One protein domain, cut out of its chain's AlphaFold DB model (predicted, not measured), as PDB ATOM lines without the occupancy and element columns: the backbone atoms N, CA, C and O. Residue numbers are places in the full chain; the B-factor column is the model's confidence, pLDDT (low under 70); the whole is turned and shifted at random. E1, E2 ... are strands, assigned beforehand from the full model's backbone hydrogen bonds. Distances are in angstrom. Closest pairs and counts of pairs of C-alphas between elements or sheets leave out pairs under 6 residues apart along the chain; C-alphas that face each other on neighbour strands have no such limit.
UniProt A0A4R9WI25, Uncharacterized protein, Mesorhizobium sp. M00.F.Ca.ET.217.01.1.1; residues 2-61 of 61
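Overview. This is residues 2 to 61 of the 61 residues of an uncharacterized protein of Mesorhizobium sp. M00.F.Ca.ET.217.01.1.1 (UniProt A0A4R9WI25). With little regular structure, this is a flat, largely looped chain: two small hairpins, E1 with E2 and then E3 with E4, before a long stretch, residues 31 to 61, that folds back where residues 34 to 35 pair antiparallel with 41 to 42. The 60 printed residues include no named helix and four strands in two antiparallel sheets; the class is all strand, with only 12 residues in named elements. The whole is only just loose, close to compact, with a radius of gyration of the C-alphas of 12.7 A, spanning 39 by 27 by 13 A.

Arrangement. E1, residues 7 to 9, and E2, residues 16 to 18, form an antiparallel hairpin at 145 degrees, with N 8 and O 17 within hydrogen-bond range at 2.9 A. E2 runs on into E3, residues 21 to 23, at 69 degrees. E3 and E4, residues 28 to 30, form an antiparallel hairpin at 157 degrees, with N 22 and O 29 at 2.9 A. E2 and E3 are apart.

Along the chain. E1, 7.1 A long, begins at C-alpha 7 (219.296, 165.928, 225.432). E2 measures 6.4 A, E3 6.8 A and E4 6.4 A, ending at C-alpha 30 (209.669, 164.330, 223.754).

Size, cuts and confidence. The C-alphas farthest apart, Cys 13 and Arg 61, are 41.1 A apart. The printed part has no cut. No link is long. pLDDT is under 70 at residues 2, 25 to 27 and 44 to 61.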
ATOM      1  N   LYS A   2     227.436 160.090 228.112       68.25
ATOM      2  CA  LYS A   2     226.291 159.687 227.293       68.25
ATOM      3  C   LYS A   2     225.193 160.717 227.566       68.25
ATOM      4  O   LYS A   2     224.942 160.984 228.739       68.25
ATOM      5  N   LEU A   3     224.651 161.343 226.525       75.44
ATOM      6  CA  LEU A   3     223.504 162.242 226.671       75.44
ATOM      7  C   LEU A   3     222.273 161.415 227.040       75.44
ATOM      8  O   LEU A   3     222.200 160.236 226.677       75.44
ATOM      9  N   ARG A   4     221.347 162.016 227.789       76.38
ATOM     10  CA  ARG A   4     220.010 161.443 227.956       76.38
ATOM     11  C   ARG A   4     219.238 161.567 226.635       76.38
ATOM     12  O   ARG A   4     219.583 162.405 225.808       76.38
ATOM     13  N   ASP A   5     218.207 160.754 226.436       75.81
ATOM     14  CA  ASP A   5     217.397 160.780 225.206       75.81
ATOM     15  C   ASP A   5     216.669 162.126 224.990       75.81
ATOM     16  O   ASP A   5     216.379 162.516 223.861       75.81
ATOM     17  N   ASP A   6     216.448 162.889 226.063       80.44
ATOM     18  CA  ASP A   6     215.889 164.246 226.059       80.44
ATOM     19  C   ASP A   6     216.942 165.354 225.895       80.44
ATOM     20  O   ASP A   6     216.639 166.535 226.061       80.44
ATOM     21  N   GLN A   7     218.185 164.993 225.568       86.19
ATOM     22  CA  GLN A   7     219.296 165.928 225.432       86.19
ATOM     23  C   GLN A   7     219.995 165.789 224.080       86.19
ATOM     24  O   GLN A   7     220.281 164.690 223.605       86.19
ATOM     25  N   MET A   8     220.378 166.923 223.499       85.50
ATOM     26  CA  MET A   8     221.211 166.965 222.299       85.50
ATOM     27  C   MET A   8     222.281 168.050 222.400       85.50
ATOM     28  O   MET A   8     222.220 168.940 223.246       85.50
ATOM     29  N   ILE A   9     223.293 167.978 221.538       88.56
ATOM     30  CA  ILE A   9     224.282 169.052 221.438       88.56
ATOM     31  C   ILE A   9     223.709 170.162 220.565       88.56
ATOM     32  O   ILE A   9     223.343 169.921 219.416       88.56
ATOM     33  N   CYS A  10     223.664 171.378 221.107       88.88
ATOM     34  CA  CYS A  10     223.293 172.567 220.361       88.88
ATOM     35  C   CYS A  10     224.327 172.825 219.251       88.88
ATOM     36  O   CYS A  10     225.518 172.964 219.556       88.88
ATOM     37  N   PRO A  11     223.905 172.935 217.979       85.62
ATOM     38  CA  PRO A  11     224.822 173.159 216.864       85.62
ATOM     39  C   PRO A  11     225.440 174.565 216.862       85.62
ATOM     40  O   PRO A  11     226.516 174.745 216.299       85.62
ATOM     41  N   GLU A  12     224.798 175.543 217.509       89.31
ATOM     42  CA  GLU A  12     225.254 176.940 217.533       89.31
ATOM     43  C   GLU A  12     226.353 177.181 218.576       89.31
ATOM     44  O   GLU A  12     227.383 177.783 218.284       89.31
ATOM     45  N   CYS A  13     226.153 176.708 219.811       90.31
ATOM     46  CA  CYS A  13     227.054 177.014 220.928       90.31
ATOM     47  C   CYS A  13     227.795 175.798 221.502       90.31
ATOM     48  O   CYS A  13     228.622 175.958 222.399       90.31
ATOM     49  N   GLY A  14     227.488 174.580 221.040       89.31
ATOM     50  CA  GLY A  14     228.083 173.336 221.541       89.31
ATOM     51  C   GLY A  14     227.668 172.953 222.968       89.31
ATOM     52  O   GLY A  14     228.157 171.952 223.493       89.31
ATOM     53  N   SER A  15     226.784 173.730 223.599       89.69
ATOM     54  CA  SER A  15     226.207 173.402 224.907       89.69
ATOM     55  C   SER A  15     225.105 172.354 224.770       89.69
ATOM     56  O   SER A  15     224.676 172.016 223.667       89.69
ATOM     57  N   ILE A  16     224.639 171.828 225.897       89.94
ATOM     58  CA  ILE A  16     223.531 170.873 225.913       89.94
ATOM     59  C   ILE A  16     222.224 171.648 225.710       89.94
ATOM     60  O   ILE A  16     221.971 172.636 226.401       89.94
ATOM     61  N   ALA A  17     221.434 171.218 224.731       89.19
ATOM     62  CA  ALA A  17     220.035 171.584 224.581       89.19
ATOM     63  C   ALA A  17     219.184 170.476 225.209       89.19
ATOM     64  O   ALA A  17     219.468 169.291 225.003       89.19
ATOM     65  N   GLU A  18     218.173 170.857 225.976       87.94
ATOM     66  CA  GLU A  18     217.288 169.930 226.684       87.94
ATOM     67  C   GLU A  18     215.859 170.110 226.180       87.94
ATOM     68  O   GLU A  18     215.486 171.194 225.734       87.94
ATOM     69  N   SER A  19     215.063 169.049 226.239       86.12
ATOM     70  CA  SER A  19     213.640 169.115 225.925       86.12
ATOM     71  C   SER A  19     212.798 168.526 227.048       86.12
ATOM     72  O   SER A  19     213.228 167.626 227.771       86.12
ATOM     73  N   GLU A  20     211.571 169.021 227.189       83.06
ATOM     74  CA  GLU A  20     210.601 168.411 228.086       83.06
ATOM     75  C   GLU A  20     210.232 167.013 227.585       83.06
ATOM     76  O   GLU A  20     209.748 166.834 226.464       83.06
ATOM     77  N   SER A  21     210.434 166.016 228.443       78.56
ATOM     78  CA  SER A  21     210.196 164.615 228.120       78.56
ATOM     79  C   SER A  21     209.406 163.896 229.207       78.56
ATOM     80  O   SER A  21     209.383 164.299 230.373       78.56
ATOM     81  N   VAL A  22     208.719 162.830 228.806       78.44
ATOM     82  CA  VAL A  22     207.936 161.968 229.690       78.44
ATOM     83  C   VAL A  22     208.328 160.522 229.426       78.44
ATOM     84  O   VAL A  22     208.266 160.055 228.291       78.44
ATOM     85  N   ASP A  23     208.720 159.806 230.477       77.38
ATOM     86  CA  ASP A  23     208.921 158.359 230.417       77.38
ATOM     87  C   ASP A  23     207.552 157.662 230.430       77.38
ATOM     88  O   ASP A  23     206.782 157.792 231.386       77.38
ATOM     89  N   VAL A  24     207.239 156.944 229.350       73.56
ATOM     90  CA  VAL A  24     205.968 156.221 229.176       73.56
ATOM     91  C   VAL A  24     206.099 154.717 229.463       73.56
ATOM     92  O   VAL A  24     205.232 153.925 229.100       73.56
ATOM     93  N   GLY A  25     207.184 154.290 230.117       68.69
ATOM     94  CA  GLY A  25     207.451 152.897 230.502       68.69
ATOM     95  C   GLY A  25     207.934 151.996 229.358       68.69
ATOM     96  O   GLY A  25     208.361 150.868 229.603       68.69
ATOM     97  N   VAL A  26     207.888 152.498 228.121       67.50
ATOM     98  CA  VAL A  26     208.314 151.829 226.875       67.50
ATOM     99  C   VAL A  26     209.311 152.667 226.060       67.50
ATOM    100  O   VAL A  26     209.750 152.244 224.995       67.50
ATOM    101  N   GLY A  27     209.646 153.868 226.541       69.56
ATOM    102  CA  GLY A  27     210.501 154.849 225.873       69.56
ATOM    103  C   GLY A  27     210.309 156.252 226.459       69.56
ATOM    104  O   GLY A  27     209.435 156.466 227.301       69.56
ATOM    105  N   LEU A  28     211.128 157.202 226.006       71.31
ATOM    106  CA  LEU A  28     211.031 158.619 226.365       71.31
ATOM    107  C   LEU A  28     210.295 159.368 225.253       71.31
ATOM    108  O   LEU A  28     210.744 159.402 224.114       71.31
ATOM    109  N   TYR A  29     209.155 159.968 225.580       73.25
ATOM    110  CA  TYR A  29     208.419 160.822 224.660       73.25
ATOM    111  C   TYR A  29     208.855 162.274 224.838       73.25
ATOM    112  O   TYR A  29     208.767 162.811 225.943       73.25
ATOM    113  N   ILE A  30     209.293 162.915 223.755       76.81
ATOM    114  CA  ILE A  30     209.669 164.330 223.754       76.81
ATOM    115  C   ILE A  30     208.424 165.165 223.450       76.81
ATOM    116  O   ILE A  30     207.851 165.058 222.368       76.81
ATOM    117  N   ARG A  31     207.980 165.959 224.428       72.31
ATOM    118  CA  ARG A  31     206.733 166.739 224.375       72.31
ATOM    119  C   ARG A  31     206.943 168.159 223.846       72.31
ATOM    120  O   ARG A  31     205.985 168.766 223.375       72.31
ATOM    121  N   GLY A  32     208.155 168.691 223.984       76.31
ATOM    122  CA  GLY A  32     208.487 170.072 223.644       76.31
ATOM    123  C   GLY A  32     209.568 170.191 222.576       76.31
ATOM    124  O   GLY A  32     209.997 169.207 221.981       76.31
ATOM    125  N   ASN A  33     210.033 171.419 222.364       84.44
ATOM    126  CA  ASN A  33     211.205 171.695 221.539       84.44
ATOM    127  C   ASN A  33     212.480 171.402 222.338       84.44
ATOM    128  O   ASN A  33     212.469 171.419 223.570       84.44
ATOM    129  N   TYR A  34     213.584 171.119 221.651       85.19
ATOM    130  CA  TYR A  34     214.905 171.176 222.264       85.19
ATOM    131  C   TYR A  34     215.309 172.633 222.378       85.19
ATOM    132  O   TYR A  34     215.492 173.303 221.364       85.19
ATOM    133  N   GLU A  35     215.471 173.108 223.603       89.94
ATOM    134  CA  GLU A  35     215.827 174.488 223.896       89.94
ATOM    135  C   GLU A  35     217.242 174.542 224.462       89.94
ATOM    136  O   GLU A  35     217.633 173.789 225.359       89.94
ATOM    137  N   CYS A  36     218.042 175.455 223.924       90.31
ATOM    138  CA  CYS A  36     219.363 175.755 224.440       90.31
ATOM    139  C   CYS A  36     219.384 177.136 225.094       90.31
ATOM    140  O   CYS A  36     218.782 178.088 224.599       90.31
ATOM    141  N   GLN A  37     220.182 177.291 226.151       88.62
ATOM    142  CA  GLN A  37     220.356 178.572 226.849       88.62
ATOM    143  C   GLN A  37     220.909 179.699 225.962       88.62
ATOM    144  O   GLN A  37     220.782 180.869 226.315       88.62
ATOM    145  N   CYS A  38     221.516 179.379 224.814       88.94
ATOM    146  CA  CYS A  38     221.957 180.380 223.842       88.94
ATOM    147  C   CYS A  38     220.812 180.969 222.995       88.94
ATOM    148  O   CYS A  38     221.073 181.843 222.172       88.94
ATOM    149  N   GLY A  39     219.574 180.488 223.167       86.88
ATOM    150  CA  GLY A  39     218.395 180.910 222.406       86.88
ATOM    151  C   GLY A  39     218.131 180.097 221.136       86.88
ATOM    152  O   GLY A  39     217.262 180.468 220.357       86.88
ATOM    153  N   TRP A  40     218.878 179.012 220.909       86.44
ATOM    154  CA  TRP A  40     218.584 178.070 219.830       86.44
ATOM    155  C   TRP A  40     217.459 177.129 220.256       86.44
ATOM    156  O   TRP A  40     217.537 176.536 221.334       86.44
ATOM    157  N   GLU A  41     216.460 176.974 219.394       85.81
ATOM    158  CA  GLU A  41     215.367 176.023 219.556       85.81
ATOM    159  C   GLU A  41     215.249 175.132 218.315       85.81
ATOM    160  O   GLU A  41     215.466 175.578 217.185       85.81
ATOM    161  N   CYS A  42     214.907 173.867 218.523       81.88
ATOM    162  CA  CYS A  42     214.577 172.939 217.450       81.88
ATOM    163  C   CYS A  42     213.324 172.169 217.823       81.88
ATOM    164  O   CYS A  42     213.242 171.606 218.914       81.88
ATOM    165  N   GLU A  43     212.367 172.122 216.904       76.06
ATOM    166  CA  GLU A  43     211.178 171.300 217.081       76.06
ATOM    167  C   GLU A  43     211.601 169.838 217.216       76.06
ATOM    168  O   GLU A  43     212.364 169.317 216.397       76.06
ATOM    169  N   ALA A  44     211.162 169.188 218.292       68.69
ATOM    170  CA  ALA A  44     211.270 167.748 218.373       68.69
ATOM    171  C   ALA A  44     210.092 167.176 217.586       68.69
ATOM    172  O   ALA A  44     208.943 167.434 217.930       68.69
ATOM    173  N   ASP A  45     210.354 166.334 216.587       58.91
ATOM    174  CA  ASP A  45     209.321 165.612 215.819       58.91
ATOM    175  C   ASP A  45     208.466 164.637 216.679       58.91
ATOM    176  O   ASP A  45     207.800 163.744 216.152       58.91
ATOM    177  N   GLY A  46     208.526 164.725 218.015       55.69
ATOM    178  CA  GLY A  46     207.841 163.850 218.967       55.69
ATOM    179  C   GLY A  46     208.304 162.390 218.916       55.69
ATOM    180  O   GLY A  46     207.593 161.503 219.383       55.69
ATOM    181  N   ARG A  47     209.456 162.110 218.283       54.03
ATOM    182  CA  ARG A  47     209.853 160.758 217.838       54.03
ATOM    183  C   ARG A  47     211.304 160.362 218.122       54.03
ATOM    184  O   ARG A  47     211.835 159.488 217.436       54.03
ATOM    185  N   MET A  48     211.966 160.934 219.125       52.47
ATOM    186  CA  MET A  48     213.220 160.332 219.600       52.47
ATOM    187  C   MET A  48     212.904 159.133 220.511       52.47
ATOM    188  O   MET A  48     212.599 159.309 221.679       52.47
ATOM    189  N   ASN A  49     212.979 157.923 219.938       51.03
ATOM    190  CA  ASN A  49     212.859 156.592 220.568       51.03
ATOM    191  C   ASN A  49     211.450 156.140 221.019       51.03
ATOM    192  O   ASN A  49     211.168 155.958 222.201       51.03
ATOM    193  N   VAL A  50     210.586 155.838 220.041       54.25
ATOM    194  CA  VAL A  50     209.338 155.066 220.224       54.25
ATOM    195  C   VAL A  50     209.544 153.602 219.811       54.25
ATOM    196  O   VAL A  50     209.580 153.303 218.620       54.25
ATOM    197  N   GLU A  51     209.608 152.678 220.778       49.34
ATOM    198  CA  GLU A  51     209.507 151.218 220.535       49.34
ATOM    199  C   GLU A  51     208.125 150.632 220.933       49.34
ATOM    200  O   GLU A  51     207.868 149.444 220.754       49.34
ATOM    201  N   THR A  52     207.189 151.532 221.292       50.44
ATOM    202  CA  THR A  52     205.710 151.426 221.427       50.44
ATOM    203  C   THR A  52     205.106 150.955 222.759       50.44
ATOM    204  O   THR A  52     205.535 149.977 223.358       50.44
ATOM    205  N   TYR A  53     203.966 151.569 223.126       45.88
ATOM    206  CA  TYR A  53     202.726 150.783 223.156       45.88
ATOM    207  C   TYR A  53     201.491 151.497 222.598       45.88
ATOM    208  O   TYR A  53     200.656 150.795 222.062       45.88
ATOM    209  N   ASN A  54     201.329 152.825 222.626       49.06
ATOM    210  CA  ASN A  54     200.202 153.461 221.904       49.06
ATOM    211  C   ASN A  54     200.364 154.972 221.629       49.06
ATOM    212  O   ASN A  54     199.444 155.584 221.100       49.06
ATOM    213  N   ASP A  55     201.534 155.578 221.857       50.97
ATOM    214  CA  ASP A  55     201.822 157.007 221.559       50.97
ATOM    215  C   ASP A  55     202.018 157.319 220.060       50.97
ATOM    216  O   ASP A  55     202.568 158.331 219.635       50.97
ATOM    217  N   TYR A  56     201.487 156.399 219.264       47.88
ATOM    218  CA  TYR A  56     201.057 156.517 217.888       47.88
ATOM    219  C   TYR A  56     199.667 157.176 217.754       47.88
ATOM    220  O   TYR A  56     199.303 157.559 216.646       47.88
ATOM    221  N   PHE A  57     198.859 157.326 218.813       47.25
ATOM    222  CA  PHE A  57     197.516 157.913 218.681       47.25
ATOM    223  C   PHE A  57     197.534 159.446 218.718       47.25
ATOM    224  O   PHE A  57     197.128 160.110 219.668       47.25
ATOM    225  N   VAL A  58     197.992 159.968 217.581       52.22
ATOM    226  CA  VAL A  58     197.429 161.128 216.888       52.22
ATOM    227  C   VAL A  58     195.889 161.052 216.995       52.22
ATOM    228  O   VAL A  58     195.312 160.032 216.638       52.22
ATOM    229  N   GLU A  59     195.241 162.097 217.520       44.12
ATOM    230  CA  GLU A  59     193.777 162.232 217.707       44.12
ATOM    231  C   GLU A  59     193.130 161.387 218.828       44.12
ATOM    232  O   GLU A  59     192.459 160.379 218.609       44.12
ATOM    233  N   ALA A  60     193.166 161.909 220.059       40.12
ATOM    234  CA  ALA A  60     192.000 161.774 220.926       40.12
ATOM    235  C   ALA A  60     190.906 162.723 220.406       40.12
ATOM    236  O   ALA A  60     190.872 163.879 220.834       40.12
ATOM    237  N   ARG A  61     190.050 162.212 219.502       38.34
ATOM    238  CA  ARG A  61     188.617 162.537 219.307       38.34
ATOM    239  C   ARG A  61     188.179 162.710 217.854       38.34
ATOM    240  O   ARG A  61     188.737 163.581 217.164       38.34
TER     241      ARG A  61